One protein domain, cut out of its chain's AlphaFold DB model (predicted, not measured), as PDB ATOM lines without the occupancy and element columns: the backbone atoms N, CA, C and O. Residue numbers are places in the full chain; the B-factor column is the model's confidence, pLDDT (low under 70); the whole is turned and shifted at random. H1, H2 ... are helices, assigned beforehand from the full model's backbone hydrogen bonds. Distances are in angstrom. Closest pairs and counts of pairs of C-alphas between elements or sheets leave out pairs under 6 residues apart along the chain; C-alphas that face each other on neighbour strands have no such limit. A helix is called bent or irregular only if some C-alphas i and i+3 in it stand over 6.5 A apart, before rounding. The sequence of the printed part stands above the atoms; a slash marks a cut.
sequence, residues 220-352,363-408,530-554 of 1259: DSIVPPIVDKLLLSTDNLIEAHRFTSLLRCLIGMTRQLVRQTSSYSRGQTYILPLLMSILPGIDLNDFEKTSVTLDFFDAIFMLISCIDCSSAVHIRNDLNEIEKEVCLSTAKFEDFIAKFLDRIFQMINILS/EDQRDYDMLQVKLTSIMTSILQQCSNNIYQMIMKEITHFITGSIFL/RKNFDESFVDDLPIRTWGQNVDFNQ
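Overview. This is residues 220 to 352, 363 to 408 and 530 to 554 of the 1259 residues of the protein "Hypothetical protein" of Rotaria sp. Silwood1 (UniProt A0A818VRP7). Helices stand mostly side by side in a bundle of two rows: H1, H4 and the long bent H7 make one row, H2, H5 and H8 the other. The rows pack together through H1 with H2 and H4 with H5, but spread at H7b and H8; H9 lies beyond H7b, far from H1, and the small H3, H6 and H10 sit towards one end of the bundle. The printed part has 204 residues, with ten named helices from H1 to H10 in chain order and no named strand; the class is all helix, with 143 residues in named helices. It is compact, with a radius of gyration of the C-alphas of 17.8 A, and spans 53 by 42 by 36 A.

Along the chain. Begin with the longest helix, H7, residues 321 to 351: find C-alpha 321 at (1.633, 1.391, 62.845). By its hydrogen bonds it was assigned as one helix, but it is bent, with C-alphas 331 and 334 7.1 A apart. Its arms are H7a, residues 321 to 331, 16.8 A long, and H7b, residues 334 to 351, 25.7 A long, at a steep tilt of 49 degrees. Go back to C-alpha 220 at (6.202, 19.213, 62.354), where H1, residues 220 to 235, begins; it is 23.8 A long and only just irregular, with C-alphas 221 and 224 6.8 A apart. H2 takes residues 240 to 252 and H3 residues 254 to 258. H4, residues 266 to 281, is 24.0 A long; it is irregular, with C-alphas 269 and 272 7.2 A apart, and has a kink of 42 degrees near residue 273. H5 is residues 287 to 301, 21.0 A long, and H6 residues 312 to 315. H8, residues 363 to 385, runs 33.5 A, and H9, residues 388 to 403, 22.2 A. H10, residues 542 to 545, ends at C-alpha 545, (19.039, 2.890, 62.416).

Arrangement. H1, H2, H4, H5, H7b, H8 and H9 form an up and down bundle, each running against the one before it in the chain. Look first at H7a: it touches H4, there with residues 266 to 272 alone, closest at the C-alphas of Thr 269 and Val 326, 5.7 A, at a shallow tilt of 31 degrees, the same way. H7b and H9 only just touch, with 3 pairs of C-alphas within 8 A, the closest those of Glu 334 and Ile 390 at 6.4 A. H6 touches H7a, closest at the C-alphas of Val 313 and Lys 324, 6.2 A; H10 and H7a only just touch, with 3 pairs, the closest C-alphas being those of Cys 327 and Ile 543, 7.3 A. H4 and H5 form a hairpin, with Gly 281 and Thr 290 closest at 5.7 A between C-alphas. H3 touches H4, where the C-alphas of Leu 257 and Gly 267 are closest at 4.3 A. H5 touches H8 at a shallow tilt of 17 degrees, the same way, closest at the C-alphas of Asp 298 and Ile 378, 4.8 A. H5 also touches H2, closest at the C-alphas of Ile 251 and Phe 296, 5.3 A. H1 and H2 form a hairpin, closest at the C-alphas of Ser 233 and Phe 243, 5.7 A. H7b and H8 are apart. Every O i to N i+4 pair is within hydrogen-bond range in H3, H5, H7b, H8 and H9; in H1 it is 8 of 12, in H2 8 of 9, in H4 6 of 12, in H7a 6 of 7, and H6 and H10 are too short for such a pair.

Size, cuts and confidence. The two C-alphas farthest apart, those of Asn 317 and Glu 363, are 55.8 A apart. Residues 353 to 362 are not printed, with 17.4 A between C-alphas 352 and 363; residues 409 to 529 are not printed either, with 39.1 A between C-alphas 408 and 530. Of the links that are printed whole, none is long. Residues 530 to 541 hold no named element. The mean pLDDT of the printed part is 86.4; look for values under 70 at residues 235 to 240, 363 to 364, 530 to 532 and 534.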
ATOM      1  N   ASP A 220       7.649  19.323  62.545       90.31
ATOM      2  CA  ASP A 220       6.202  19.213  62.354       90.31
ATOM      3  C   ASP A 220       5.567  20.465  61.724       90.31
ATOM      4  O   ASP A 220       4.629  20.343  60.940       90.31
ATOM      5  N   SER A 221       6.101  21.660  62.005       89.12
ATOM      6  CA  SER A 221       5.608  22.914  61.418       89.12
ATOM      7  C   SER A 221       6.271  23.285  60.085       89.12
ATOM      8  O   SER A 221       5.738  24.154  59.393       89.12
ATOM      9  N   ILE A 222       7.428  22.705  59.738       92.31
ATOM     10  CA  ILE A 222       8.242  23.132  58.582       92.31
ATOM     11  C   ILE A 222       8.257  22.088  57.459       92.31
ATOM     12  O   ILE A 222       8.089  22.448  56.294       92.31
ATOM     13  N   VAL A 223       8.429  20.803  57.787       91.94
ATOM     14  CA  VAL A 223       8.591  19.729  56.792       91.94
ATOM     15  C   VAL A 223       7.293  19.463  56.014       91.94
ATOM     16  O   VAL A 223       7.354  19.505  54.783       91.94
ATOM     17  N   PRO A 224       6.116  19.256  56.648       91.38
ATOM     18  CA  PRO A 224       4.895  18.926  55.908       91.38
ATOM     19  C   PRO A 224       4.484  19.977  54.861       91.38
ATOM     20  O   PRO A 224       4.276  19.588  53.714       91.38
ATOM     21  N   PRO A 225       4.478  21.299  55.154       89.31
ATOM     22  CA  PRO A 225       4.141  22.311  54.147       89.31
ATOM     23  C   PRO A 225       5.040  22.292  52.904       89.31
ATOM     24  O   PRO A 225       4.590  22.647  51.816       89.31
ATOM     25  N   ILE A 226       6.315  21.917  53.053       91.75
ATOM     26  CA  ILE A 226       7.270  21.842  51.939       91.75
ATOM     27  C   ILE A 226       7.050  20.556  51.137       91.75
ATOM     28  O   ILE A 226       7.049  20.610  49.908       91.75
ATOM     29  N   VAL A 227       6.813  19.425  51.812       90.50
ATOM     30  CA  VAL A 227       6.490  18.141  51.163       90.50
ATOM     31  C   VAL A 227       5.192  18.246  50.362       90.50
ATOM     32  O   VAL A 227       5.180  17.889  49.186       90.50
ATOM     33  N   ASP A 228       4.132  18.804  50.950       87.50
ATOM     34  CA  ASP A 228       2.832  18.957  50.287       87.50
ATOM     35  C   ASP A 228       2.952  19.830  49.029       87.50
ATOM     36  O   ASP A 228       2.463  19.468  47.958       87.50
ATOM     37  N   LYS A 229       3.679  20.953  49.119       87.00
ATOM     38  CA  LYS A 229       3.951  21.819  47.961       87.00
ATOM     39  C   LYS A 229       4.802  21.128  46.897       87.00
ATOM     40  O   LYS A 229       4.577  21.358  45.710       87.00
ATOM     41  N   LEU A 230       5.765  20.292  47.292       88.38
ATOM     42  CA  LEU A 230       6.600  19.557  46.344       88.38
ATOM     43  C   LEU A 230       5.778  18.518  45.576       88.38
ATOM     44  O   LEU A 230       5.877  18.475  44.353       88.38
ATOM     45  N   LEU A 231       4.940  17.744  46.267       84.81
ATOM     46  CA  LEU A 231       4.060  16.749  45.643       84.81
ATOM     47  C   LEU A 231       3.043  17.398  44.689       84.81
ATOM     48  O   LEU A 231       2.774  16.876  43.614       84.81
ATOM     49  N   LEU A 232       2.537  18.589  45.018       82.00
ATOM     50  CA  LEU A 232       1.713  19.361  44.081       82.00
ATOM     51  C   LEU A 232       2.516  19.854  42.865       82.00
ATOM     52  O   LEU A 232       1.988  19.934  41.756       82.00
ATOM     53  N   SER A 233       3.798  20.185  43.053       81.31
ATOM     54  CA  SER A 233       4.668  20.639  41.962       81.31
ATOM     55  C   SER A 233       5.118  19.514  41.028       81.31
ATOM     56  O   SER A 233       5.392  19.788  39.864       81.31
ATOM     57  N   THR A 234       5.163  18.256  41.492       74.25
ATOM     58  CA  THR A 234       5.467  17.109  40.619       74.25
ATOM     59  C   THR A 234       4.375  16.869  39.581       74.25
ATOM     60  O   THR A 234       4.689  16.457  38.466       74.25
ATOM     61  N   ASP A 235       3.123  17.199  39.909       68.44
ATOM     62  CA  ASP A 235       1.979  17.048  39.004       68.44
ATOM     63  C   ASP A 235       1.812  18.249  38.050       68.44
ATOM     64  O   ASP A 235       1.169  18.139  37.003       68.44
ATOM     65  N   ASN A 236       2.396  19.410  38.382       67.00
ATOM     66  CA  ASN A 236       2.229  20.658  37.637       67.00
ATOM     67  C   ASN A 236       3.462  21.000  36.778       67.00
ATOM     68  O   ASN A 236       4.453  21.544  37.260       67.00
ATOM     69  N   LEU A 237       3.373  20.751  35.469       60.66
ATOM     70  CA  LEU A 237       4.473  20.949  34.508       60.66
ATOM     71  C   LEU A 237       4.795  22.424  34.182       60.66
ATOM     72  O   LEU A 237       5.773  22.690  33.487       60.66
ATOM     73  N   ILE A 238       3.992  23.389  34.646       60.47
ATOM     74  CA  ILE A 238       4.080  24.796  34.210       60.47
ATOM     75  C   ILE A 238       5.131  25.594  35.011       60.47
ATOM     76  O   ILE A 238       5.710  26.548  34.494       60.47
ATOM     77  N   GLU A 239       5.432  25.208  36.258       65.62
ATOM     78  CA  GLU A 239       6.258  26.001  37.190       65.62
ATOM     79  C   GLU A 239       7.526  25.262  37.665       65.62
ATOM     80  O   GLU A 239       7.760  25.094  38.863       65.62
ATOM     81  N   ALA A 240       8.388  24.855  36.726       67.62
ATOM     82  CA  ALA A 240       9.589  24.044  36.994       67.62
ATOM     83  C   ALA A 240      10.529  24.598  38.095       67.62
ATOM     84  O   ALA A 240      11.091  23.833  38.879       67.62
ATOM     85  N   HIS A 241      10.651  25.924  38.224       76.06
ATOM     86  CA  HIS A 241      11.490  26.573  39.245       76.06
ATOM     87  C   HIS A 241      11.020  26.325  40.695       76.06
ATOM     88  O   HIS A 241      11.819  26.401  41.633       76.06
ATOM     89  N   ARG A 242       9.726  26.033  40.905       82.94
ATOM     90  CA  ARG A 242       9.183  25.724  42.238       82.94
ATOM     91  C   ARG A 242       9.655  24.353  42.709       82.94
ATOM     92  O   ARG A 242      10.050  24.223  43.866       82.94
ATOM     93  N   PHE A 243       9.688  23.377  41.801       86.19
ATOM     94  CA  PHE A 243      10.168  22.023  42.074       86.19
ATOM     95  C   PHE A 243      11.623  22.033  42.564       86.19
ATOM     96  O   PHE A 243      11.916  21.512  43.638       86.19
ATOM     97  N   THR A 244      12.530  22.693  41.835       87.88
ATOM     98  CA  THR A 244      13.958  22.739  42.201       87.88
ATOM     99  C   THR A 244      14.196  23.461  43.530       87.88
ATOM    100  O   THR A 244      15.009  23.013  44.339       87.88
ATOM    101  N   SER A 245      13.460  24.541  43.801       89.06
ATOM    102  CA  SER A 245      13.587  25.318  45.042       89.06
ATOM    103  C   SER A 245      13.076  24.562  46.276       89.06
ATOM    104  O   SER A 245      13.734  24.553  47.319       89.06
ATOM    105  N   LEU A 246      11.933  23.877  46.159       91.69
ATOM    106  CA  LEU A 246      11.371  23.047  47.232       91.69
ATOM    107  C   LEU A 246      12.246  21.823  47.513       91.69
ATOM    108  O   LEU A 246      12.494  21.496  48.675       91.69
ATOM    109  N   LEU A 247      12.769  21.185  46.462       91.62
ATOM    110  CA  LEU A 247      13.634  20.020  46.603       91.62
ATOM    111  C   LEU A 247      14.957  20.376  47.297       91.62
ATOM    112  O   LEU A 247      15.382  19.657  48.197       91.62
ATOM    113  N   ARG A 248      15.549  21.541  46.988       91.75
ATOM    114  CA  ARG A 248      16.702  22.093  47.731       91.75
ATOM    115  C   ARG A 248      16.422  22.259  49.222       91.75
ATOM    116  O   ARG A 248      17.272  21.909  50.036       91.75
ATOM    117  N   CYS A 249      15.237  22.749  49.586       92.69
ATOM    118  CA  CYS A 249      14.846  22.860  50.991       92.69
ATOM    119  C   CYS A 249      14.764  21.480  51.660       92.69
ATOM    120  O   CYS A 249      15.286  21.305  52.762       92.69
ATOM    121  N   LEU A 250      14.165  20.486  50.993       93.06
ATOM    122  CA  LEU A 250      14.094  19.121  51.521       93.06
ATOM    123  C   LEU A 250      15.466  18.465  51.678       93.06
ATOM    124  O   LEU A 250      15.661  17.788  52.683       93.06
ATOM    125  N   ILE A 251      16.423  18.714  50.777       93.81
ATOM    126  CA  ILE A 251      17.800  18.201  50.901       93.81
ATOM    127  C   ILE A 251      18.397  18.565  52.270       93.81
ATOM    128  O   ILE A 251      18.917  17.693  52.968       93.81
ATOM    129  N   GLY A 252      18.254  19.822  52.705       89.06
ATOM    130  CA  GLY A 252      18.722  20.277  54.021       89.06
ATOM    131  C   GLY A 252      17.990  19.627  55.202       89.06
ATOM    132  O   GLY A 252      18.568  19.444  56.272       89.06
ATOM    133  N   MET A 253      16.733  19.224  55.010       92.38
ATOM    134  CA  MET A 253      15.878  18.617  56.040       92.38
ATOM    135  C   MET A 253      15.809  17.086  55.954       92.38
ATOM    136  O   MET A 253      15.022  16.460  56.669       92.38
ATOM    137  N   THR A 254      16.634  16.461  55.107       92.81
ATOM    138  CA  THR A 254      16.611  15.009  54.873       92.81
ATOM    139  C   THR A 254      16.771  14.227  56.174       92.81
ATOM    140  O   THR A 254      16.107  13.221  56.400       92.81
ATOM    141  N   ARG A 255      17.589  14.723  57.107       90.44
ATOM    142  CA  ARG A 255      17.782  14.067  58.401       90.44
ATOM    143  C   ARG A 255      16.520  14.056  59.267       90.44
ATOM    144  O   ARG A 255      16.242  13.052  59.916       90.44
ATOM    145  N   GLN A 256      15.774  15.157  59.286       90.31
ATOM    146  CA  GLN A 256      14.503  15.299  59.998       90.31
ATOM    147  C   GLN A 256      13.409  14.451  59.346       90.31
ATOM    148  O   GLN A 256      12.534  13.948  60.044       90.31
ATOM    149  N   LEU A 257      13.480  14.266  58.024       90.81
ATOM    150  CA  LEU A 257      12.596  13.372  57.284       90.81
ATOM    151  C   LEU A 257      12.864  11.902  57.643       90.81
ATOM    152  O   LEU A 257      11.938  11.132  57.862       90.81
ATOM    153  N   VAL A 258      14.136  11.514  57.739       90.38
ATOM    154  CA  VAL A 258      14.546  10.111  57.876       90.38
ATOM    155  C   VAL A 258      14.533   9.599  59.324       90.38
ATOM    156  O   VAL A 258      14.355   8.403  59.562       90.38
ATOM    157  N   ARG A 259      14.688  10.482  60.315       86.06
ATOM    158  CA  ARG A 259      14.786  10.108  61.733       86.06
ATOM    159  C   ARG A 259      13.430  10.173  62.442       86.06
ATOM    160  O   ARG A 259      12.796  11.223  62.460       86.06
ATOM    161  N   GLN A 260      13.048   9.106  63.147       80.94
ATOM    162  CA  GLN A 260      11.918   9.159  64.083       80.94
ATOM    163  C   GLN A 260      12.312   9.883  65.379       80.94
ATOM    164  O   GLN A 260      13.320   9.566  66.015       80.94
ATOM    165  N   THR A 261      11.503  10.862  65.786       78.69
ATOM    166  CA  THR A 261      11.632  11.579  67.065       78.69
ATOM    167  C   THR A 261      10.286  11.623  67.788       78.69
ATOM    168  O   THR A 261       9.242  11.433  67.165       78.69
ATOM    169  N   SER A 262      10.287  11.898  69.096       74.31
ATOM    170  CA  SER A 262       9.046  12.070  69.869       74.31
ATOM    171  C   SER A 262       8.196  13.240  69.361       74.31
ATOM    172  O   SER A 262       6.973  13.170  69.406       74.31
ATOM    173  N   SER A 263       8.837  14.293  68.847       73.25
ATOM    174  CA  SER A 263       8.188  15.469  68.259       73.25
ATOM    175  C   SER A 263       7.683  15.245  66.830       73.25
ATOM    176  O   SER A 263       6.753  15.919  66.402       73.25
ATOM    177  N   TYR A 264       8.289  14.326  66.071       83.88
ATOM    178  CA  TYR A 264       7.928  14.060  64.677       83.88
ATOM    179  C   TYR A 264       8.281  12.625  64.276       83.88
ATOM    180  O   TYR A 264       9.455  12.269  64.147       83.88
ATOM    181  N   SER A 265       7.247  11.803  64.083       81.25
ATOM    182  CA  SER A 265       7.358  10.375  63.754       81.25
ATOM    183  C   SER A 265       6.942  10.033  62.321       81.25
ATOM    184  O   SER A 265       7.317   8.983  61.814       81.25
ATOM    185  N   ARG A 266       6.204  10.921  61.641       86.00
ATOM    186  CA  ARG A 266       5.661  10.685  60.290       86.00
ATOM    187  C   ARG A 266       6.666  10.876  59.151       86.00
ATOM    188  O   ARG A 266       6.341  10.554  58.022       86.00
ATOM    189  N   GLY A 267       7.869  11.389  59.406       87.88
ATOM    190  CA  GLY A 267       8.832  11.698  58.340       87.88
ATOM    191  C   GLY A 267       9.169  10.504  57.437       87.88
ATOM    192  O   GLY A 267       9.189  10.636  56.213       87.88
ATOM    193  N   GLN A 268       9.365   9.322  58.031       89.94
ATOM    194  CA  GLN A 268       9.825   8.134  57.307       89.94
ATOM    195  C   GLN A 268       8.828   7.618  56.267       89.94
ATOM    196  O   GLN A 268       9.247   7.055  55.256       89.94
ATOM    197  N   THR A 269       7.526   7.836  56.474       90.56
ATOM    198  CA  THR A 269       6.489   7.361  55.545       90.56
ATOM    199  C   THR A 269       6.577   8.064  54.191       90.56
ATOM    200  O   THR A 269       6.146   7.511  53.185       90.56
ATOM    201  N   TYR A 270       7.183   9.255  54.132       90.56
ATOM    202  CA  TYR A 270       7.346  10.008  52.892       90.56
ATOM    203  C   TYR A 270       8.521   9.538  52.027       90.56
ATOM    204  O   TYR A 270       8.529   9.846  50.840       90.56
ATOM    205  N   ILE A 271       9.504   8.798  52.562       91.94
ATOM    206  CA  ILE A 271      10.781   8.532  51.869       91.94
ATOM    207  C   ILE A 271      10.567   7.793  50.543       91.94
ATOM    208  O   ILE A 271      10.891   8.323  49.484       91.94
ATOM    209  N   LEU A 272      10.010   6.579  50.583       90.69
ATOM    210  CA  LEU A 272       9.811   5.760  49.382       90.69
ATOM    211  C   LEU A 272       8.818   6.397  48.390       90.69
ATOM    212  O   LEU A 272       9.117   6.403  47.193       90.69
ATOM    213  N   PRO A 273       7.674   6.965  48.831       90.50
ATOM    214  CA  PRO A 273       6.798   7.731  47.947       90.50
ATOM    215  C   PRO A 273       7.510   8.894  47.250       90.50
ATOM    216  O   PRO A 273       7.375   9.038  46.038       90.50
ATOM    217  N   LEU A 274       8.315   9.680  47.975       92.12
ATOM    218  CA  LEU A 274       9.071  10.789  47.392       92.12
ATOM    219  C   LEU A 274      10.123  10.294  46.400       92.12
ATOM    220  O   LEU A 274      10.196  10.842  45.305       92.12
ATOM    221  N   LEU A 275      10.889   9.247  46.729       92.81
ATOM    222  CA  LEU A 275      11.862   8.651  45.804       92.81
ATOM    223  C   LEU A 275      11.195   8.260  44.476       92.81
ATOM    224  O   LEU A 275      11.680   8.628  43.407       92.81
ATOM    225  N   MET A 276      10.042   7.589  44.539       90.75
ATOM    226  CA  MET A 276       9.293   7.179  43.348       90.75
ATOM    227  C   MET A 276       8.724   8.370  42.563       90.75
ATOM    228  O   MET A 276       8.869   8.412  41.341       90.75
ATOM    229  N   SER A 277       8.104   9.342  43.238       89.81
ATOM    230  CA  SER A 277       7.473  10.499  42.584       89.81
ATOM    231  C   SER A 277       8.477  11.497  42.002       89.81
ATOM    232  O   SER A 277       8.165  12.178  41.029       89.81
ATOM    233  N   ILE A 278       9.681  11.592  42.573       92.75
ATOM    234  CA  ILE A 278      10.737  12.523  42.147       92.75
ATOM    235  C   ILE A 278      11.614  11.920  41.043       92.75
ATOM    236  O   ILE A 278      12.265  12.668  40.319       92.75
ATOM    237  N   LEU A 279      11.605  10.596  40.844       92.00
ATOM    238  CA  LEU A 279      12.407   9.915  39.817       92.00
ATOM    239  C   LEU A 279      12.277  10.508  38.393       92.00
ATOM    240  O   LEU A 279      13.307  10.647  37.726       92.00
ATOM    241  N   PRO A 280      11.087  10.939  37.917       89.25
ATOM    242  CA  PRO A 280      10.949  11.645  36.639       89.25
ATOM    243  C   PRO A 280      11.706  12.981  36.562       89.25
ATOM    244  O   PRO A 280      11.902  13.506  35.470       89.25
ATOM    245  N   GLY A 281      12.135  13.529  37.704       87.44
ATOM    246  CA  GLY A 281      12.983  14.714  37.815       87.44
ATOM    247  C   GLY A 281      14.395  14.534  37.255       87.44
ATOM    248  O   GLY A 281      15.058  15.537  37.002       87.44
ATOM    249  N   ILE A 282      14.830  13.293  36.990       89.75
ATOM    250  CA  ILE A 282      15.947  13.013  36.074       89.75
ATOM    251  C   ILE A 282      15.440  13.276  34.645       89.75
ATOM    252  O   ILE A 282      14.885  12.394  33.970       89.75
ATOM    253  N   ASP A 283      15.590  14.533  34.237       82.25
ATOM    254  CA  ASP A 283      15.111  15.137  33.000       82.25
ATOM    255  C   ASP A 283      16.290  15.565  32.114       82.25
ATOM    256  O   ASP A 283      17.176  16.318  32.519       82.25
ATOM    257  N   LEU A 284      16.291  15.087  30.874       71.19
ATOM    258  CA  LEU A 284      17.364  15.325  29.908       71.19
ATOM    259  C   LEU A 284      17.370  16.756  29.382       71.19
ATOM    260  O   LEU A 284      18.413  17.244  28.961       71.19
ATOM    261  N   ASN A 285      16.212  17.414  29.411       77.44
ATOM    262  CA  ASN A 285      16.057  18.771  28.902       77.44
ATOM    263  C   ASN A 285      16.356  19.831  29.973       77.44
ATOM    264  O   ASN A 285      16.530  20.999  29.635       77.44
ATOM    265  N   ASP A 286      16.408  19.438  31.251       82.75
ATOM    266  CA  ASP A 286      16.620  20.339  32.382       82.75
ATOM    267  C   ASP A 286      17.727  19.802  33.300       82.75
ATOM    268  O   ASP A 286      17.524  18.988  34.211       82.75
ATOM    269  N   PHE A 287      18.939  20.286  33.041       83.88
ATOM    270  CA  PHE A 287      20.127  19.924  33.798       83.88
ATOM    271  C   PHE A 287      20.041  20.337  35.273       83.88
ATOM    272  O   PHE A 287      20.495  19.595  36.148       83.88
ATOM    273  N   GLU A 288      19.448  21.496  35.578       84.31
ATOM    274  CA  GLU A 288      19.318  21.978  36.954       84.31
ATOM    275  C   GLU A 288      18.381  21.065  37.750       84.31
ATOM    276  O   GLU A 288      18.709  20.650  38.867       84.31
ATOM    277  N   LYS A 289      17.253  20.682  37.150       87.62
ATOM    278  CA  LYS A 289      16.292  19.747  37.738       87.62
ATOM    279  C   LYS A 289      16.900  18.369  37.985       87.62
ATOM    280  O   LYS A 289      16.768  17.847  39.096       87.62
ATOM    281  N   THR A 290      17.635  17.826  37.013       90.56
ATOM    282  CA  THR A 290      18.377  16.565  37.182       90.56
ATOM    283  C   THR A 290      19.412  16.680  38.293       90.56
ATOM    284  O   THR A 290      19.488  15.824  39.172       90.56
ATOM    285  N   SER A 291      20.180  17.766  38.302       90.12
ATOM    286  CA  SER A 291      21.229  18.026  39.285       90.12
ATOM    287  C   SER A 291      20.695  18.029  40.723       90.12
ATOM    288  O   SER A 291      21.276  17.352  41.572       90.12
ATOM    289  N   VAL A 292      19.591  18.735  40.996       91.25
ATOM    290  CA  VAL A 292      18.976  18.796  42.338       91.25
ATOM    291  C   VAL A 292      18.296  17.471  42.705       91.25
ATOM    292  O   VAL A 292      18.345  17.058  43.861       91.25
ATOM    293  N   THR A 293      17.707  16.774  41.730       93.94
ATOM    294  CA  THR A 293      17.113  15.442  41.939       93.94
ATOM    295  C   THR A 293      18.155  14.430  42.408       93.94
ATOM    296  O   THR A 293      17.934  13.719  43.388       93.94
ATOM    297  N   LEU A 294      19.317  14.412  41.754       94.75
ATOM    298  CA  LEU A 294      20.440  13.574  42.157       94.75
ATOM    299  C   LEU A 294      20.934  13.948  43.568       94.75
ATOM    300  O   LEU A 294      21.092  13.060  44.396       94.75
ATOM    301  N   ASP A 295      21.086  15.238  43.892       94.06
ATOM    302  CA  ASP A 295      21.495  15.653  45.249       94.06
ATOM    303  C   ASP A 295      20.524  15.170  46.338       94.06
ATOM    304  O   ASP A 295      20.955  14.770  47.420       94.06
ATOM    305  N   PHE A 296      19.217  15.176  46.060       95.19
ATOM    306  CA  PHE A 296      18.213  14.654  46.987       95.19
ATOM    307  C   PHE A 296      18.326  13.145  47.188       95.19
ATOM    308  O   PHE A 296      18.294  12.677  48.327       95.19
ATOM    309  N   PHE A 297      18.506  12.384  46.109       95.56
ATOM    310  CA  PHE A 297      18.722  10.943  46.219       95.56
ATOM    311  C   PHE A 297      20.003  10.624  46.985       95.56
ATOM    312  O   PHE A 297      19.966   9.779  47.877       95.56
ATOM    313  N   ASP A 298      21.100  11.337  46.722       94.31
ATOM    314  CA  ASP A 298      22.351  11.146  47.462       94.31
ATOM    315  C   ASP A 298      22.167  11.429  48.957       94.31
ATOM    316  O   ASP A 298      22.542  10.616  49.800       94.31
ATOM    317  N   ALA A 299      21.510  12.544  49.297       94.56
ATOM    318  CA  ALA A 299      21.234  12.915  50.683       94.56
ATOM    319  C   ALA A 299      20.418  11.848  51.431       94.56
ATOM    320  O   ALA A 299      20.683  11.587  52.605       94.56
ATOM    321  N   ILE A 300      19.445  11.223  50.760       94.56
ATOM    322  CA  ILE A 300      18.646  10.130  51.325       94.56
ATOM    323  C   ILE A 300      19.507   8.875  51.496       94.56
ATOM    324  O   ILE A 300      19.570   8.343  52.604       94.56
ATOM    325  N   PHE A 301      20.196   8.419  50.445       93.31
ATOM    326  CA  PHE A 301      20.975   7.174  50.467       93.31
ATOM    327  C   PHE A 301      22.202   7.227  51.380       93.31
ATOM    328  O   PHE A 301      22.627   6.190  51.873       93.31
ATOM    329  N   MET A 302      22.721   8.414  51.697       90.69
ATOM    330  CA  MET A 302      23.722   8.578  52.757       90.69
ATOM    331  C   MET A 302      23.165   8.341  54.172       90.69
ATOM    332  O   MET A 302      23.943   8.145  55.102       90.69
ATOM    333  N   LEU A 303      21.843   8.394  54.371       91.62
ATOM    334  CA  LEU A 303      21.190   8.325  55.687       91.62
ATOM    335  C   LEU A 303      20.342   7.063  55.904       91.62
ATOM    336  O   LEU A 303      19.905   6.829  57.037       91.62
ATOM    337  N   ILE A 304      20.109   6.266  54.857       91.50
ATOM    338  CA  ILE A 304      19.313   5.035  54.912       91.50
ATOM    339  C   ILE A 304      20.109   3.821  54.442       91.50
ATOM    340  O   ILE A 304      21.012   3.924  53.618       91.50
ATOM    341  N   SER A 305      19.713   2.654  54.938       89.69
ATOM    342  CA  SER A 305      20.154   1.350  54.449       89.69
ATOM    343  C   SER A 305      19.124   0.761  53.480       89.69
ATOM    344  O   SER A 305      17.941   0.645  53.810       89.69
ATOM    345  N   CYS A 306      19.577   0.383  52.282       89.44
ATOM    346  CA  CYS A 306      18.774  -0.208  51.208       89.44
ATOM    347  C   CYS A 306      18.612  -1.718  51.438       89.44
ATOM    348  O   CYS A 306      19.264  -2.536  50.786       89.44
ATOM    349  N   ILE A 307      17.768  -2.084  52.404       89.44
ATOM    350  CA  ILE A 307      17.498  -3.472  52.799       89.44
ATOM    351  C   ILE A 307      15.985  -3.694  52.784       89.44
ATOM    352  O   ILE A 307      15.239  -2.907  53.370       89.44
ATOM    353  N   ASP A 308      15.533  -4.771  52.137       90.06
ATOM    354  CA  ASP A 308      14.138  -5.203  52.220       90.06
ATOM    355  C   ASP A 308      13.884  -5.861  53.582       90.06
ATOM    356  O   ASP A 308      14.337  -6.972  53.856       90.06
ATOM    357  N   CYS A 309      13.157  -5.151  54.442       89.06
ATOM    358  CA  CYS A 309      12.741  -5.621  55.759       89.06
ATOM    359  C   CYS A 309      11.221  -5.822  55.848       89.06
ATOM    360  O   CYS A 309      10.665  -5.877  56.946       89.06
ATOM    361  N   SER A 310      10.528  -5.959  54.714       90.19
ATOM    362  CA  SER A 310       9.074  -6.173  54.667       90.19
ATOM    363  C   SER A 310       8.629  -7.428  55.426       90.19
ATOM    364  O   SER A 310       7.584  -7.426  56.081       90.19
ATOM    365  N   SER A 311       9.465  -8.469  55.443       88.06
ATOM    366  CA  SER A 311       9.225  -9.704  56.199       88.06
ATOM    367  C   SER A 311       9.241  -9.513  57.722       88.06
ATOM    368  O   SER A 311       8.652 -10.326  58.439       88.06
ATOM    369  N   ALA A 312       9.828  -8.424  58.240       87.56
ATOM    370  CA  ALA A 312       9.894  -8.151  59.676       87.56
ATOM    371  C   ALA A 312       8.505  -7.999  60.319       87.56
ATOM    372  O   ALA A 312       8.346  -8.338  61.490       87.56
ATOM    373  N   VAL A 313       7.487  -7.582  59.554       88.44
ATOM    374  CA  VAL A 313       6.089  -7.453  60.019       88.44
ATOM    375  C   VAL A 313       5.496  -8.792  60.467       88.44
ATOM    376  O   VAL A 313       4.615  -8.826  61.322       88.44
ATOM    377  N   HIS A 314       5.992  -9.903  59.917       86.50
ATOM    378  CA  HIS A 314       5.553 -11.254  60.274       86.50
ATOM    379  C   HIS A 314       6.404 -11.897  61.376       86.50
ATOM    380  O   HIS A 314       5.994 -12.901  61.954       86.50
ATOM    381  N   ILE A 315       7.587 -11.342  61.648       85.88
ATOM    382  CA  ILE A 315       8.580 -11.901  62.575       85.88
ATOM    383  C   ILE A 315       8.521 -11.186  63.932       85.88
ATOM    384  O   ILE A 315       8.707 -11.812  64.975       85.88
ATOM    385  N   ARG A 316       8.269  -9.872  63.927       86.19
ATOM    386  CA  ARG A 316       8.352  -8.997  65.099       86.19
ATOM    387  C   ARG A 316       6.973  -8.576  65.607       86.19
ATOM    388  O   ARG A 316       6.106  -8.196  64.829       86.19
ATOM    389  N   ASN A 317       6.815  -8.541  66.931       84.25
ATOM    390  CA  ASN A 317       5.578  -8.110  67.601       84.25
ATOM    391  C   ASN A 317       5.656  -6.686  68.193       84.25
ATOM    392  O   ASN A 317       4.669  -6.199  68.737       84.25
ATOM    393  N   ASP A 318       6.812  -6.020  68.117       90.06
ATOM    394  CA  ASP A 318       7.100  -4.729  68.762       90.06
ATOM    395  C   ASP A 318       6.959  -3.510  67.827       90.06
ATOM    396  O   ASP A 318       7.439  -2.426  68.159       90.06
ATOM    397  N   LEU A 319       6.342  -3.683  66.654       88.56
ATOM    398  CA  LEU A 319       6.231  -2.650  65.617       88.56
ATOM    399  C   LEU A 319       5.008  -1.746  65.829       88.56
ATOM    400  O   LEU A 319       3.880  -2.236  65.964       88.56
ATOM    401  N   ASN A 320       5.207  -0.427  65.772       89.12
ATOM    402  CA  ASN A 320       4.102   0.539  65.719       89.12
ATOM    403  C   ASN A 320       3.496   0.652  64.297       89.12
ATOM    404  O   ASN A 320       4.068   0.155  63.330       89.12
ATOM    405  N   GLU A 321       2.327   1.291  64.149       88.25
ATOM    406  CA  GLU A 321       1.633   1.391  62.845       88.25
ATOM    407  C   GLU A 321       2.473   2.087  61.760       88.25
ATOM    408  O   GLU A 321       2.472   1.655  60.610       88.25
ATOM    409  N   ILE A 322       3.252   3.108  62.134       88.19
ATOM    410  CA  ILE A 322       4.152   3.817  61.214       88.19
ATOM    411  C   ILE A 322       5.302   2.895  60.782       88.19
ATOM    412  O   ILE A 322       5.628   2.816  59.604       88.19
ATOM    413  N   GLU A 323       5.904   2.156  61.715       90.00
ATOM    414  CA  GLU A 323       6.974   1.196  61.429       90.00
ATOM    415  C   GLU A 323       6.492   0.059  60.528       90.00
ATOM    416  O   GLU A 323       7.216  -0.328  59.615       90.00
ATOM    417  N   LYS A 324       5.263  -0.442  60.723       90.00
ATOM    418  CA  LYS A 324       4.661  -1.440  59.825       90.00
ATOM    419  C   LYS A 324       4.540  -0.901  58.401       90.00
ATOM    420  O   LYS A 324       4.944  -1.584  57.463       90.00
ATOM    421  N   GLU A 325       4.018   0.315  58.241       91.81
ATOM    422  CA  GLU A 325       3.890   0.972  56.936       91.81
ATOM    423  C   GLU A 325       5.258   1.139  56.254       91.81
ATOM    424  O   GLU A 325       5.430   0.761  55.092       91.81
ATOM    425  N   VAL A 326       6.258   1.629  56.994       91.00
ATOM    426  CA  VAL A 326       7.619   1.823  56.479       91.00
ATOM    427  C   VAL A 326       8.262   0.484  56.106       91.00
ATOM    428  O   VAL A 326       8.778   0.370  54.994       91.00
ATOM    429  N   CYS A 327       8.178  -0.550  56.952       91.25
ATOM    430  CA  CYS A 327       8.698  -1.889  56.650       91.25
ATOM    431  C   CYS A 327       8.098  -2.457  55.360       91.25
ATOM    432  O   CYS A 327       8.842  -2.892  54.483       91.25
ATOM    433  N   LEU A 328       6.773  -2.398  55.198       91.56
ATOM    434  CA  LEU A 328       6.107  -2.864  53.977       91.56
ATOM    435  C   LEU A 328       6.555  -2.077  52.739       91.56
ATOM    436  O   LEU A 328       6.659  -2.644  51.653       91.56
ATOM    437  N   SER A 329       6.864  -0.785  52.889       91.75
ATOM    438  CA  SER A 329       7.358   0.031  51.778       91.75
ATOM    439  C   SER A 329       8.765  -0.367  51.300       91.75
ATOM    440  O   SER A 329       9.072  -0.166  50.123       91.75
ATOM    441  N   THR A 330       9.595  -0.979  52.163       92.56
ATOM    442  CA  THR A 330      10.990  -1.345  51.832       92.56
ATOM    443  C   THR A 330      11.123  -2.430  50.760       92.56
ATOM    444  O   THR A 330      12.143  -2.467  50.074       92.56
ATOM    445  N   ALA A 331      10.072  -3.218  50.506       90.94
ATOM    446  CA  ALA A 331      10.030  -4.175  49.393       90.94
ATOM    447  C   ALA A 331      10.237  -3.506  48.016       90.94
ATOM    448  O   ALA A 331      10.626  -4.156  47.052       90.94
ATOM    449  N   LYS A 332      10.005  -2.190  47.911       93.25
ATOM    450  CA  LYS A 332      10.151  -1.418  46.667       93.25
ATOM    451  C   LYS A 332      11.572  -0.906  46.403       93.25
ATOM    452  O   LYS A 332      11.767  -0.198  45.416       93.25
ATOM    453  N   PHE A 333      12.558  -1.190  47.264       93.31
ATOM    454  CA  PHE A 333      13.930  -0.705  47.054       93.31
ATOM    455  C   PHE A 333      14.569  -1.276  45.789       93.31
ATOM    456  O   PHE A 333      15.170  -0.521  45.028       93.31
ATOM    457  N   GLU A 334      14.410  -2.578  45.549       92.69
ATOM    458  CA  GLU A 334      14.932  -3.236  44.346       92.69
ATOM    459  C   GLU A 334      14.318  -2.619  43.080       92.69
ATOM    460  O   GLU A 334      15.048  -2.151  42.206       92.69
ATOM    461  N   ASP A 335      12.985  -2.476  43.054       92.94
ATOM    462  CA  ASP A 335      12.247  -1.824  41.965       92.94
ATOM    463  C   ASP A 335      12.717  -0.387  41.705       92.94
ATOM    464  O   ASP A 335      12.831   0.041  40.554       92.94
ATOM    465  N   PHE A 336      12.947   0.390  42.767       95.00
ATOM    466  CA  PHE A 336      13.426   1.762  42.635       95.00
ATOM    467  C   PHE A 336      14.832   1.799  42.033       95.00
ATOM    468  O   PHE A 336      15.063   2.552  41.089       95.00
ATOM    469  N   ILE A 337      15.763   0.994  42.557       95.38
ATOM    470  CA  ILE A 337      17.163   0.987  42.110       95.38
ATOM    471  C   ILE A 337      17.257   0.525  40.654       95.38
ATOM    472  O   ILE A 337      17.982   1.145  39.877       95.38
ATOM    473  N   ALA A 338      16.488  -0.493  40.261       93.75
ATOM    474  CA  ALA A 338      16.405  -0.932  38.870       93.75
ATOM    475  C   ALA A 338      15.917   0.202  37.950       93.75
ATOM    476  O   ALA A 338      16.604   0.566  36.996       93.75
ATOM    477  N   LYS A 339      14.796   0.858  38.290       94.31
ATOM    478  CA  LYS A 339      14.267   1.998  37.513       94.31
ATOM    479  C   LYS A 339      15.214   3.196  37.482       94.31
ATOM    480  O   LYS A 339      15.271   3.912  36.484       94.31
ATOM    481  N   PHE A 340      15.934   3.440  38.573       95.19
ATOM    482  CA  PHE A 340      16.947   4.484  38.650       95.19
ATOM    483  C   PHE A 340      18.101   4.194  37.686       95.19
ATOM    484  O   PHE A 340      18.430   5.060  36.875       95.19
ATOM    485  N   LEU A 341      18.660   2.979  37.710       94.69
ATOM    486  CA  LEU A 341      19.713   2.566  36.779       94.69
ATOM    487  C   LEU A 341      19.248   2.655  35.324       94.69
ATOM    488  O   LEU A 341      19.942   3.272  34.518       94.69
ATOM    489  N   ASP A 342      18.049   2.159  35.010       92.94
ATOM    490  CA  ASP A 342      17.459   2.270  33.672       92.94
ATOM    491  C   ASP A 342      17.388   3.724  33.201       92.94
ATOM    492  O   ASP A 342      17.737   4.040  32.061       92.94
ATOM    493  N   ARG A 343      16.976   4.639  34.085       92.25
ATOM    494  CA  ARG A 343      16.894   6.068  33.770       92.25
ATOM    495  C   ARG A 343      18.276   6.682  33.533       92.25
ATOM    496  O   ARG A 343      18.426   7.483  32.610       92.25
ATOM    497  N   ILE A 344      19.287   6.291  34.311       92.75
ATOM    498  CA  ILE A 344      20.679   6.717  34.108       92.75
ATOM    499  C   ILE A 344      21.240   6.166  32.791       92.75
ATOM    500  O   ILE A 344      21.873   6.912  32.044       92.75
ATOM    501  N   PHE A 345      20.979   4.902  32.458       91.75
ATOM    502  CA  PHE A 345      21.414   4.302  31.195       91.75
ATOM    503  C   PHE A 345      20.735   4.963  29.992       91.75
ATOM    504  O   PHE A 345      21.412   5.315  29.027       91.75
ATOM    505  N   GLN A 346      19.427   5.223  30.068       88.25
ATOM    506  CA  GLN A 346      18.697   5.993  29.055       88.25
ATOM    507  C   GLN A 346      19.296   7.391  28.873       88.25
ATOM    508  O   GLN A 346      19.521   7.813  27.740       88.25
ATOM    509  N   MET A 347      19.613   8.080  29.974       88.38
ATOM    510  CA  MET A 347      20.266   9.388  29.933       88.38
ATOM    511  C   MET A 347      21.620   9.323  29.228       88.38
ATOM    512  O   MET A 347      21.876  10.111  28.321       88.38
ATOM    513  N   ILE A 348      22.474   8.367  29.594       87.44
ATOM    514  CA  ILE A 348      23.790   8.184  28.969       87.44
ATOM    515  C   ILE A 348      23.648   7.875  27.471       87.44
ATOM    516  O   ILE A 348      24.379   8.444  26.660       87.44
ATOM    517  N   ASN A 349      22.696   7.025  27.087       86.19
ATOM    518  CA  ASN A 349      22.461   6.665  25.690       86.19
ATOM    519  C   ASN A 349      21.968   7.859  24.859       86.19
ATOM    520  O   ASN A 349      22.488   8.090  23.773       86.19
ATOM    521  N   ILE A 350      21.037   8.666  25.377       82.69
ATOM    522  CA  ILE A 350      20.513   9.841  24.659       82.69
ATOM    523  C   ILE A 350      21.590  10.922  24.509       82.69
ATOM    524  O   ILE A 350      21.796  11.454  23.418       82.69
ATOM    525  N   LEU A 351      22.372  11.165  25.564       78.94
ATOM    526  CA  LEU A 351      23.531  12.062  25.511       78.94
ATOM    527  C   LEU A 351      24.626  11.570  24.547       78.94
ATOM    528  O   LEU A 351      25.475  12.361  24.134       78.94
ATOM    529  N   SER A 352      24.610  10.280  24.191       72.44
ATOM    530  CA  SER A 352      25.483   9.680  23.176       72.44
ATOM    531  C   SER A 352      24.945   9.828  21.747       72.44
ATOM    532  O   SER A 352      25.698   9.595  20.810       72.44
ATOM    533  N   GLU A 363      30.575  25.448  28.880       59.66
ATOM    534  CA  GLU A 363      29.425  25.265  29.778       59.66
ATOM    535  C   GLU A 363      28.989  23.801  29.817       59.66
ATOM    536  O   GLU A 363      29.111  23.185  30.872       59.66
ATOM    537  N   ASP A 364      28.685  23.206  28.663       68.88
ATOM    538  CA  ASP A 364      28.316  21.792  28.550       68.88
ATOM    539  C   ASP A 364      29.350  20.870  29.217       68.88
ATOM    540  O   ASP A 364      29.010  19.951  29.959       68.88
ATOM    541  N   GLN A 365      30.648  21.139  29.027       72.75
ATOM    542  CA  GLN A 365      31.707  20.330  29.641       72.75
ATOM    543  C   GLN A 365      31.692  20.375  31.178       72.75
ATOM    544  O   GLN A 365      31.998  19.363  31.817       72.75
ATOM    545  N   ARG A 366      31.364  21.529  31.775       77.31
ATOM    546  CA  ARG A 366      31.256  21.679  33.237       77.31
ATOM    547  C   ARG A 366      30.072  20.886  33.776       77.31
ATOM    548  O   ARG A 366      30.197  20.253  34.823       77.31
ATOM    549  N   ASP A 367      28.980  20.882  33.032       80.81
ATOM    550  CA  ASP A 367      27.756  20.185  33.391       80.81
ATOM    551  C   ASP A 367      27.964  18.662  33.414       80.81
ATOM    552  O   ASP A 367      27.653  18.004  34.413       80.81
ATOM    553  N   TYR A 368      28.621  18.095  32.395       80.75
ATOM    554  CA  TYR A 368      28.990  16.669  32.392       80.75
ATOM    555  C   TYR A 368      29.951  16.292  33.518       80.75
ATOM    556  O   TYR A 368      29.780  15.246  34.150       80.75
ATOM    557  N   ASP A 369      30.959  17.127  33.784       82.81
ATOM    558  CA  ASP A 369      31.906  16.877  34.870       82.81
ATOM    559  C   ASP A 369      31.191  16.912  36.241       82.81
ATOM    560  O   ASP A 369      31.506  16.104  37.119       82.81
ATOM    561  N   MET A 370      30.185  17.778  36.429       86.31
ATOM    562  CA  MET A 370      29.374  17.801  37.651       86.31
ATOM    563  C   MET A 370      28.457  16.574  37.767       86.31
ATOM    564  O   MET A 370      28.387  15.973  38.842       86.31
ATOM    565  N   LEU A 371      27.790  16.168  36.682       88.44
ATOM    566  CA  LEU A 371      26.977  14.944  36.669       88.44
ATOM    567  C   LEU A 371      27.809  13.713  37.004       88.44
ATOM    568  O   LEU A 371      27.367  12.891  37.801       88.44
ATOM    569  N   GLN A 372      29.025  13.602  36.460       89.19
ATOM    570  CA  GLN A 372      29.931  12.509  36.803       89.19
ATOM    571  C   GLN A 372      30.124  12.417  38.322       89.19
ATOM    572  O   GLN A 372      30.006  11.332  38.888       89.19
ATOM    573  N   VAL A 373      30.445  13.537  38.977       91.44
ATOM    574  CA  VAL A 373      30.712  13.562  40.422       91.44
ATOM    575  C   VAL A 373      29.478  13.128  41.213       91.44
ATOM    576  O   VAL A 373      29.608  12.298  42.112       91.44
ATOM    577  N   LYS A 374      28.293  13.628  40.847       92.62
ATOM    578  CA  LYS A 374      27.017  13.282  41.495       92.62
ATOM    579  C   LYS A 374      26.665  11.804  41.329       92.62
ATOM    580  O   LYS A 374      26.326  11.148  42.307       92.62
ATOM    581  N   LEU A 375      26.807  11.261  40.117       92.62
ATOM    582  CA  LEU A 375      26.555   9.842  39.849       92.62
ATOM    583  C   LEU A 375      27.529   8.945  40.608       92.62
ATOM    584  O   LEU A 375      27.107   7.960  41.204       92.62
ATOM    585  N   THR A 376      28.820   9.294  40.646       93.44
ATOM    586  CA  THR A 376      29.782   8.561  41.479       93.44
ATOM    587  C   THR A 376      29.374   8.597  42.952       93.44
ATOM    588  O   THR A 376      29.464   7.559  43.603       93.44
ATOM    589  N   SER A 377      28.943   9.751  43.474       94.00
ATOM    590  CA  SER A 377      28.531   9.911  44.877       94.00
ATOM    591  C   SER A 377      27.347   9.003  45.214       94.00
ATOM    592  O   SER A 377      27.507   8.083  46.010       94.00
ATOM    593  N   ILE A 378      26.233   9.141  44.487       94.75
ATOM    594  CA  ILE A 378      25.016   8.338  44.695       94.75
ATOM    595  C   ILE A 378      25.297   6.853  44.571       94.75
ATOM    596  O   ILE A 378      24.856   6.071  45.405       94.75
ATOM    597  N   MET A 379      26.035   6.445  43.536       94.50
ATOM    598  CA  MET A 379      26.346   5.031  43.358       94.50
ATOM    599  C   MET A 379      27.230   4.500  44.481       94.50
ATOM    600  O   MET A 379      27.051   3.357  44.882       94.50
ATOM    601  N   THR A 380      28.150   5.311  45.010       92.69
ATOM    602  CA  THR A 380      28.953   4.936  46.183       92.69
ATOM    603  C   THR A 380      28.051   4.784  47.410       92.69
ATOM    604  O   THR A 380      28.102   3.745  48.062       92.69
ATOM    605  N   SER A 381      27.162   5.754  47.659       92.06
ATOM    606  CA  SER A 381      26.173   5.723  48.742       92.06
ATOM    607  C   SER A 381      25.278   4.477  48.658       92.06
ATOM    608  O   SER A 381      25.148   3.743  49.630       92.06
ATOM    609  N   ILE A 382      24.720   4.167  47.483       93.31
ATOM    610  CA  ILE A 382      23.864   2.987  47.283       93.31
ATOM    611  C   ILE A 382      24.658   1.689  47.472       93.31
ATOM    612  O   ILE A 382      24.200   0.814  48.200       93.31
ATOM    613  N   LEU A 383      25.828   1.550  46.834       91.62
ATOM    614  CA  LEU A 383      26.625   0.316  46.876       91.62
ATOM    615  C   LEU A 383      27.154   0.003  48.277       91.62
ATOM    616  O   LEU A 383      27.259  -1.163  48.637       91.62
ATOM    617  N   GLN A 384      27.476   1.021  49.076       87.69
ATOM    618  CA  GLN A 384      27.896   0.808  50.459       87.69
ATOM    619  C   GLN A 384      26.713   0.409  51.354       87.69
ATOM    620  O   GLN A 384      26.884  -0.408  52.256       87.69
ATOM    621  N   GLN A 385      25.515   0.954  51.122       87.56
ATOM    622  CA  GLN A 385      24.365   0.787  52.020       87.56
ATOM    623  C   GLN A 385      23.352  -0.287  51.576       87.56
ATOM    624  O   GLN A 385      22.279  -0.376  52.175       87.56
ATOM    625  N   CYS A 386      23.635  -1.082  50.538       89.75
ATOM    626  CA  CYS A 386      22.710  -2.097  50.024       89.75
ATOM    627  C   CYS A 386      23.015  -3.524  50.499       89.75
ATOM    628  O   CYS A 386      24.132  -3.856  50.893       89.75
ATOM    629  N   SER A 387      21.990  -4.382  50.468       89.06
ATOM    630  CA  SER A 387      22.140  -5.825  50.696       89.06
ATOM    631  C   SER A 387      22.911  -6.507  49.557       89.06
ATOM    632  O   SER A 387      22.977  -5.998  48.434       89.06
ATOM    633  N   ASN A 388      23.443  -7.706  49.813       86.88
ATOM    634  CA  ASN A 388      24.203  -8.460  48.812       86.88
ATOM    635  C   ASN A 388      23.365  -8.789  47.557       86.88
ATOM    636  O   ASN A 388      23.882  -8.770  46.441       86.88
ATOM    637  N   ASN A 389      22.055  -9.017  47.712       87.31
ATOM    638  CA  ASN A 389      21.144  -9.268  46.589       87.31
ATOM    639  C   ASN A 389      21.055  -8.058  45.645       87.31
ATOM    640  O   ASN A 389      21.242  -8.190  44.434       87.31
ATOM    641  N   ILE A 390      20.840  -6.866  46.209       90.50
ATOM    642  CA  ILE A 390      20.767  -5.615  45.443       90.50
ATOM    643  C   ILE A 390      22.129  -5.299  44.816       90.50
ATOM    644  O   ILE A 390      22.198  -4.902  43.655       90.50
ATOM    645  N   TYR A 391      23.223  -5.520  45.548       90.62
ATOM    646  CA  TYR A 391      24.578  -5.367  45.021       90.62
ATOM    647  C   TYR A 391      24.817  -6.235  43.776       90.62
ATOM    648  O   TYR A 391      25.272  -5.726  42.750       90.62
ATOM    649  N   GLN A 392      24.478  -7.527  43.828       90.50
ATOM    650  CA  GLN A 392      24.657  -8.438  42.693       90.50
ATOM    651  C   GLN A 392      23.837  -8.016  41.471       90.50
ATOM    652  O   GLN A 392      24.338  -8.099  40.346       90.50
ATOM    653  N   MET A 393      22.614  -7.523  41.685       92.88
ATOM    654  CA  MET A 393      21.795  -6.934  40.626       92.88
ATOM    655  C   MET A 393      22.504  -5.731  39.985       92.88
ATOM    656  O   MET A 393      22.713  -5.728  38.773       92.88
ATOM    657  N   ILE A 394      22.949  -4.752  40.784       93.69
ATOM    658  CA  ILE A 394      23.637  -3.547  40.284       93.69
ATOM    659  C   ILE A 394      24.903  -3.920  39.498       93.69
ATOM    660  O   ILE A 394      25.124  -3.409  38.400       93.69
ATOM    661  N   MET A 395      25.728  -4.823  40.040       90.44
ATOM    662  CA  MET A 395      26.952  -5.285  39.381       90.44
ATOM    663  C   MET A 395      26.656  -5.906  38.016       90.44
ATOM    664  O   MET A 395      27.327  -5.585  37.036       90.44
ATOM    665  N   LYS A 396      25.643  -6.776  37.937       90.62
ATOM    666  CA  LYS A 396      25.256  -7.443  36.693       90.62
ATOM    667  C   LYS A 396      24.790  -6.438  35.637       90.62
ATOM    668  O   LYS A 396      25.266  -6.509  34.505       90.62
ATOM    669  N   GLU A 397      23.916  -5.507  36.009       91.44
ATOM    670  CA  GLU A 397      23.370  -4.489  35.101       91.44
ATOM    671  C   GLU A 397      24.461  -3.541  34.576       91.44
ATOM    672  O   GLU A 397      24.587  -3.342  33.367       91.44
ATOM    673  N   ILE A 398      25.330  -3.015  35.452       91.50
ATOM    674  CA  ILE A 398      26.401  -2.092  35.035       91.50
ATOM    675  C   ILE A 398      27.453  -2.806  34.177       91.50
ATOM    676  O   ILE A 398      27.881  -2.268  33.153       91.50
ATOM    677  N   THR A 399      27.866  -4.023  34.544       88.56
ATOM    678  CA  THR A 399      28.816  -4.796  33.730       88.56
ATOM    679  C   THR A 399      28.226  -5.137  32.362       88.56
ATOM    680  O   THR A 399      28.934  -5.034  31.355       88.56
ATOM    681  N   HIS A 400      26.940  -5.495  32.290       89.38
ATOM    682  CA  HIS A 400      26.255  -5.732  31.020       89.38
ATOM    683  C   HIS A 400      26.230  -4.468  30.146       89.38
ATOM    684  O   HIS A 400      26.597  -4.525  28.972       89.38
ATOM    685  N   PHE A 401      25.908  -3.314  30.735       89.25
ATOM    686  CA  PHE A 401      25.891  -2.026  30.042       89.25
ATOM    687  C   PHE A 401      27.271  -1.623  29.489       89.25
ATOM    688  O   PHE A 401      27.380  -1.178  28.348       89.25
ATOM    689  N   ILE A 402      28.345  -1.821  30.264       87.06
ATOM    690  CA  ILE A 402      29.718  -1.478  29.851       87.06
ATOM    691  C   ILE A 402      30.232  -2.402  28.744       87.06
ATOM    692  O   ILE A 402      30.897  -1.946  27.818       87.06
ATOM    693  N   THR A 403      29.965  -3.706  28.851       80.75
ATOM    694  CA  THR A 403      30.486  -4.701  27.897       80.75
ATOM    695  C   THR A 403      29.719  -4.721  26.576       80.75
ATOM    696  O   THR A 403      30.278  -5.128  25.560       80.75
ATOM    697  N   GLY A 404      28.465  -4.261  26.569       76.19
ATOM    698  CA  GLY A 404      27.608  -4.226  25.385       76.19
ATOM    699  C   GLY A 404      27.680  -2.944  24.547       76.19
ATOM    700  O   GLY A 404      26.929  -2.840  23.580       76.19
ATOM    701  N   SER A 405      28.498  -1.940  24.895       77.00
ATOM    702  CA  SER A 405      28.461  -0.620  24.233       77.00
ATOM    703  C   SER A 405      29.818   0.093  24.170       77.00
ATOM    704  O   SER A 405      30.597   0.079  25.120       77.00
ATOM    705  N   ILE A 406      30.082   0.777  23.050       75.50
ATOM    706  CA  ILE A 406      31.205   1.717  22.899       75.50
ATOM    707  C   ILE A 406      30.658   3.137  23.032       75.50
ATOM    708  O   ILE A 406      29.778   3.552  22.282       75.50
ATOM    709  N   PHE A 407      31.206   3.900  23.976       80.19
ATOM    710  CA  PHE A 407      30.696   5.225  24.319       80.19
ATOM    711  C   PHE A 407      31.429   6.350  23.577       80.19
ATOM    712  O   PHE A 407      32.663   6.343  23.452       80.19
ATOM    713  N   LEU A 408      30.684   7.369  23.139       76.44
ATOM    714  CA  LEU A 408      31.259   8.590  22.565       76.44
ATOM    715  C   LEU A 408      32.020   9.406  23.624       76.44
ATOM    716  O   LEU A 408      31.640   9.377  24.797       76.44
ATOM    717  N   ARG A 530      28.168  -1.690  60.341       66.81
ATOM    718  CA  ARG A 530      29.048  -2.782  59.892       66.81
ATOM    719  C   ARG A 530      28.464  -4.177  60.069       66.81
ATOM    720  O   ARG A 530      29.107  -5.140  59.654       66.81
ATOM    721  N   LYS A 531      27.300  -4.295  60.712       69.25
ATOM    722  CA  LYS A 531      26.603  -5.576  60.850       69.25
ATOM    723  C   LYS A 531      26.296  -6.172  59.480       69.25
ATOM    724  O   LYS A 531      26.134  -5.448  58.499       69.25
ATOM    725  N   ASN A 532      26.245  -7.496  59.422       67.31
ATOM    726  CA  ASN A 532      25.955  -8.191  58.183       67.31
ATOM    727  C   ASN A 532      24.488  -7.947  57.794       67.31
ATOM    728  O   ASN A 532      23.585  -8.202  58.587       67.31
ATOM    729  N   PHE A 533      24.254  -7.426  56.588       71.69
ATOM    730  CA  PHE A 533      22.914  -7.043  56.129       71.69
ATOM    731  C   PHE A 533      22.007  -8.242  55.810       71.69
ATOM    732  O   PHE A 533      20.808  -8.052  55.625       71.69
ATOM    733  N   ASP A 534      22.564  -9.457  55.809       68.62
ATOM    734  CA  ASP A 534      21.864 -10.711  55.513       68.62
ATOM    735  C   ASP A 534      21.473 -11.513  56.789       68.62
ATOM    736  O   ASP A 534      21.072 -12.675  56.701       68.62
ATOM    737  N   GLU A 535      21.606 -10.929  57.991       70.25
ATOM    738  CA  GLU A 535      21.184 -11.538  59.271       70.25
ATOM    739  C   GLU A 535      19.663 -11.411  59.538       70.25
ATOM    740  O   GLU A 535      18.959 -10.603  58.938       70.25
ATOM    741  N   SER A 536      19.122 -12.227  60.455       73.81
ATOM    742  CA  SER A 536      17.683 -12.263  60.779       73.81
ATOM    743  C   SER A 536      17.181 -10.984  61.477       73.81
ATOM    744  O   SER A 536      17.794 -10.517  62.434       73.81
ATOM    745  N   PHE A 537      15.997 -10.479  61.094       82.12
ATOM    746  CA  PHE A 537      15.373  -9.260  61.656       82.12
ATOM    747  C   PHE A 537      14.803  -9.400  63.087       82.12
ATOM    748  O   PHE A 537      14.050  -8.536  63.552       82.12
ATOM    749  N   VAL A 538      15.105 -10.493  63.793       75.06
ATOM    750  CA  VAL A 538      14.593 -10.769  65.148       75.06
ATOM    751  C   VAL A 538      15.170  -9.786  66.166       75.06
ATOM    752  O   VAL A 538      14.417  -9.169  66.918       75.06
ATOM    753  N   ASP A 539      16.486  -9.573  66.138       71.81
ATOM    754  CA  ASP A 539      17.180  -8.747  67.135       71.81
ATOM    755  C   ASP A 539      17.444  -7.315  66.650       71.81
ATOM    756  O   ASP A 539      17.554  -6.400  67.466       71.81
ATOM    757  N   ASP A 540      17.482  -7.086  65.333       77.88
ATOM    758  CA  ASP A 540      17.795  -5.781  64.743       77.88
ATOM    759  C   ASP A 540      16.830  -5.415  63.607       77.88
ATOM    760  O   ASP A 540      16.420  -6.268  62.819       77.88
ATOM    761  N   LEU A 541      16.463  -4.135  63.527       86.12
ATOM    762  CA  LEU A 541      15.535  -3.612  62.526       86.12
ATOM    763  C   LEU A 541      16.176  -2.421  61.792       86.12
ATOM    764  O   LEU A 541      16.268  -1.332  62.372       86.12
ATOM    765  N   PRO A 542      16.563  -2.576  60.508       86.12
ATOM    766  CA  PRO A 542      17.306  -1.558  59.763       86.12
ATOM    767  C   PRO A 542      16.670  -0.159  59.774       86.12
ATOM    768  O   PRO A 542      17.379   0.827  59.976       86.12
ATOM    769  N   ILE A 543      15.338  -0.056  59.667       88.12
ATOM    770  CA  ILE A 543      14.620   1.234  59.616       88.12
ATOM    771  C   ILE A 543      14.750   2.076  60.897       88.12
ATOM    772  O   ILE A 543      14.576   3.295  60.858       88.12
ATOM    773  N   ARG A 544      15.097   1.457  62.037       87.38
ATOM    774  CA  ARG A 544      15.347   2.172  63.302       87.38
ATOM    775  C   ARG A 544      16.721   2.837  63.328       87.38
ATOM    776  O   ARG A 544      16.906   3.798  64.070       87.38
ATOM    777  N   THR A 545      17.668   2.353  62.520       85.31
ATOM    778  CA  THR A 545      19.039   2.890  62.416       85.31
ATOM    779  C   THR A 545      19.159   4.070  61.448       85.31
ATOM    780  O   THR A 545      20.152   4.798  61.475       85.31
ATOM    781  N   TRP A 546      18.124   4.310  60.642       89.50
ATOM    782  CA  TRP A 546      18.060   5.405  59.680       89.50
ATOM    783  C   TRP A 546      18.288   6.776  60.341       89.50
ATOM    784  O   TRP A 546      17.624   7.155  61.309       89.50
ATOM    785  N   GLY A 547      19.260   7.531  59.821       87.00
ATOM    786  CA  GLY A 547      19.608   8.874  60.296       87.00
ATOM    787  C   GLY A 547      20.165   8.973  61.731       87.00
ATOM    788  O   GLY A 547      20.305  10.098  62.242       87.00
ATOM    789  N   GLN A 548      20.481   7.848  62.392       83.56
ATOM    790  CA  GLN A 548      21.022   7.838  63.757       83.56
ATOM    791  C   GLN A 548      22.378   8.556  63.859       83.56
ATOM    792  O   GLN A 548      23.132   8.681  62.897       83.56
ATOM    793  N   ASN A 549      22.674   9.092  65.046       78.94
ATOM    794  CA  ASN A 549      23.997   9.628  65.367       78.94
ATOM    795  C   ASN A 549      24.893   8.495  65.866       78.94
ATOM    796  O   ASN A 549      24.448   7.696  66.684       78.94
ATOM    797  N   VAL A 550      26.156   8.499  65.448       75.19
ATOM    798  CA  VAL A 550      27.188   7.624  66.011       75.19
ATOM    799  C   VAL A 550      28.063   8.453  66.949       75.19
ATOM    800  O   VAL A 550      28.459   9.567  66.600       75.19
ATOM    801  N   ASP A 551      28.339   7.942  68.150       77.75
ATOM    802  CA  ASP A 551      29.299   8.568  69.064       77.75
ATOM    803  C   ASP A 551      30.702   8.485  68.457       77.75
ATOM    804  O   ASP A 551      31.156   7.404  68.090       77.75
ATOM    805  N   PHE A 552      31.401   9.618  68.388       78.31
ATOM    806  CA  PHE A 552      32.751   9.714  67.836       78.31
ATOM    807  C   PHE A 552      33.714   8.700  68.467       78.31
ATOM    808  O   PHE A 552      34.523   8.106  67.760       78.31
ATOM    809  N   ASN A 553      33.586   8.443  69.774       82.12
ATOM    810  CA  ASN A 553      34.448   7.493  70.486       82.12
ATOM    811  C   ASN A 553      34.172   6.024  70.124       82.12
ATOM    812  O   ASN A 553      34.999   5.156  70.396       82.12
ATOM    813  N   GLN A 554      33.012   5.739  69.532       81.25
ATOM    814  CA  GLN A 554      32.599   4.401  69.110       81.25
ATOM    815  C   GLN A 554      32.874   4.152  67.619       81.25
ATOM    816  O   GLN A 554      32.785   3.011  67.164       81.25
TER     817      GLN A 554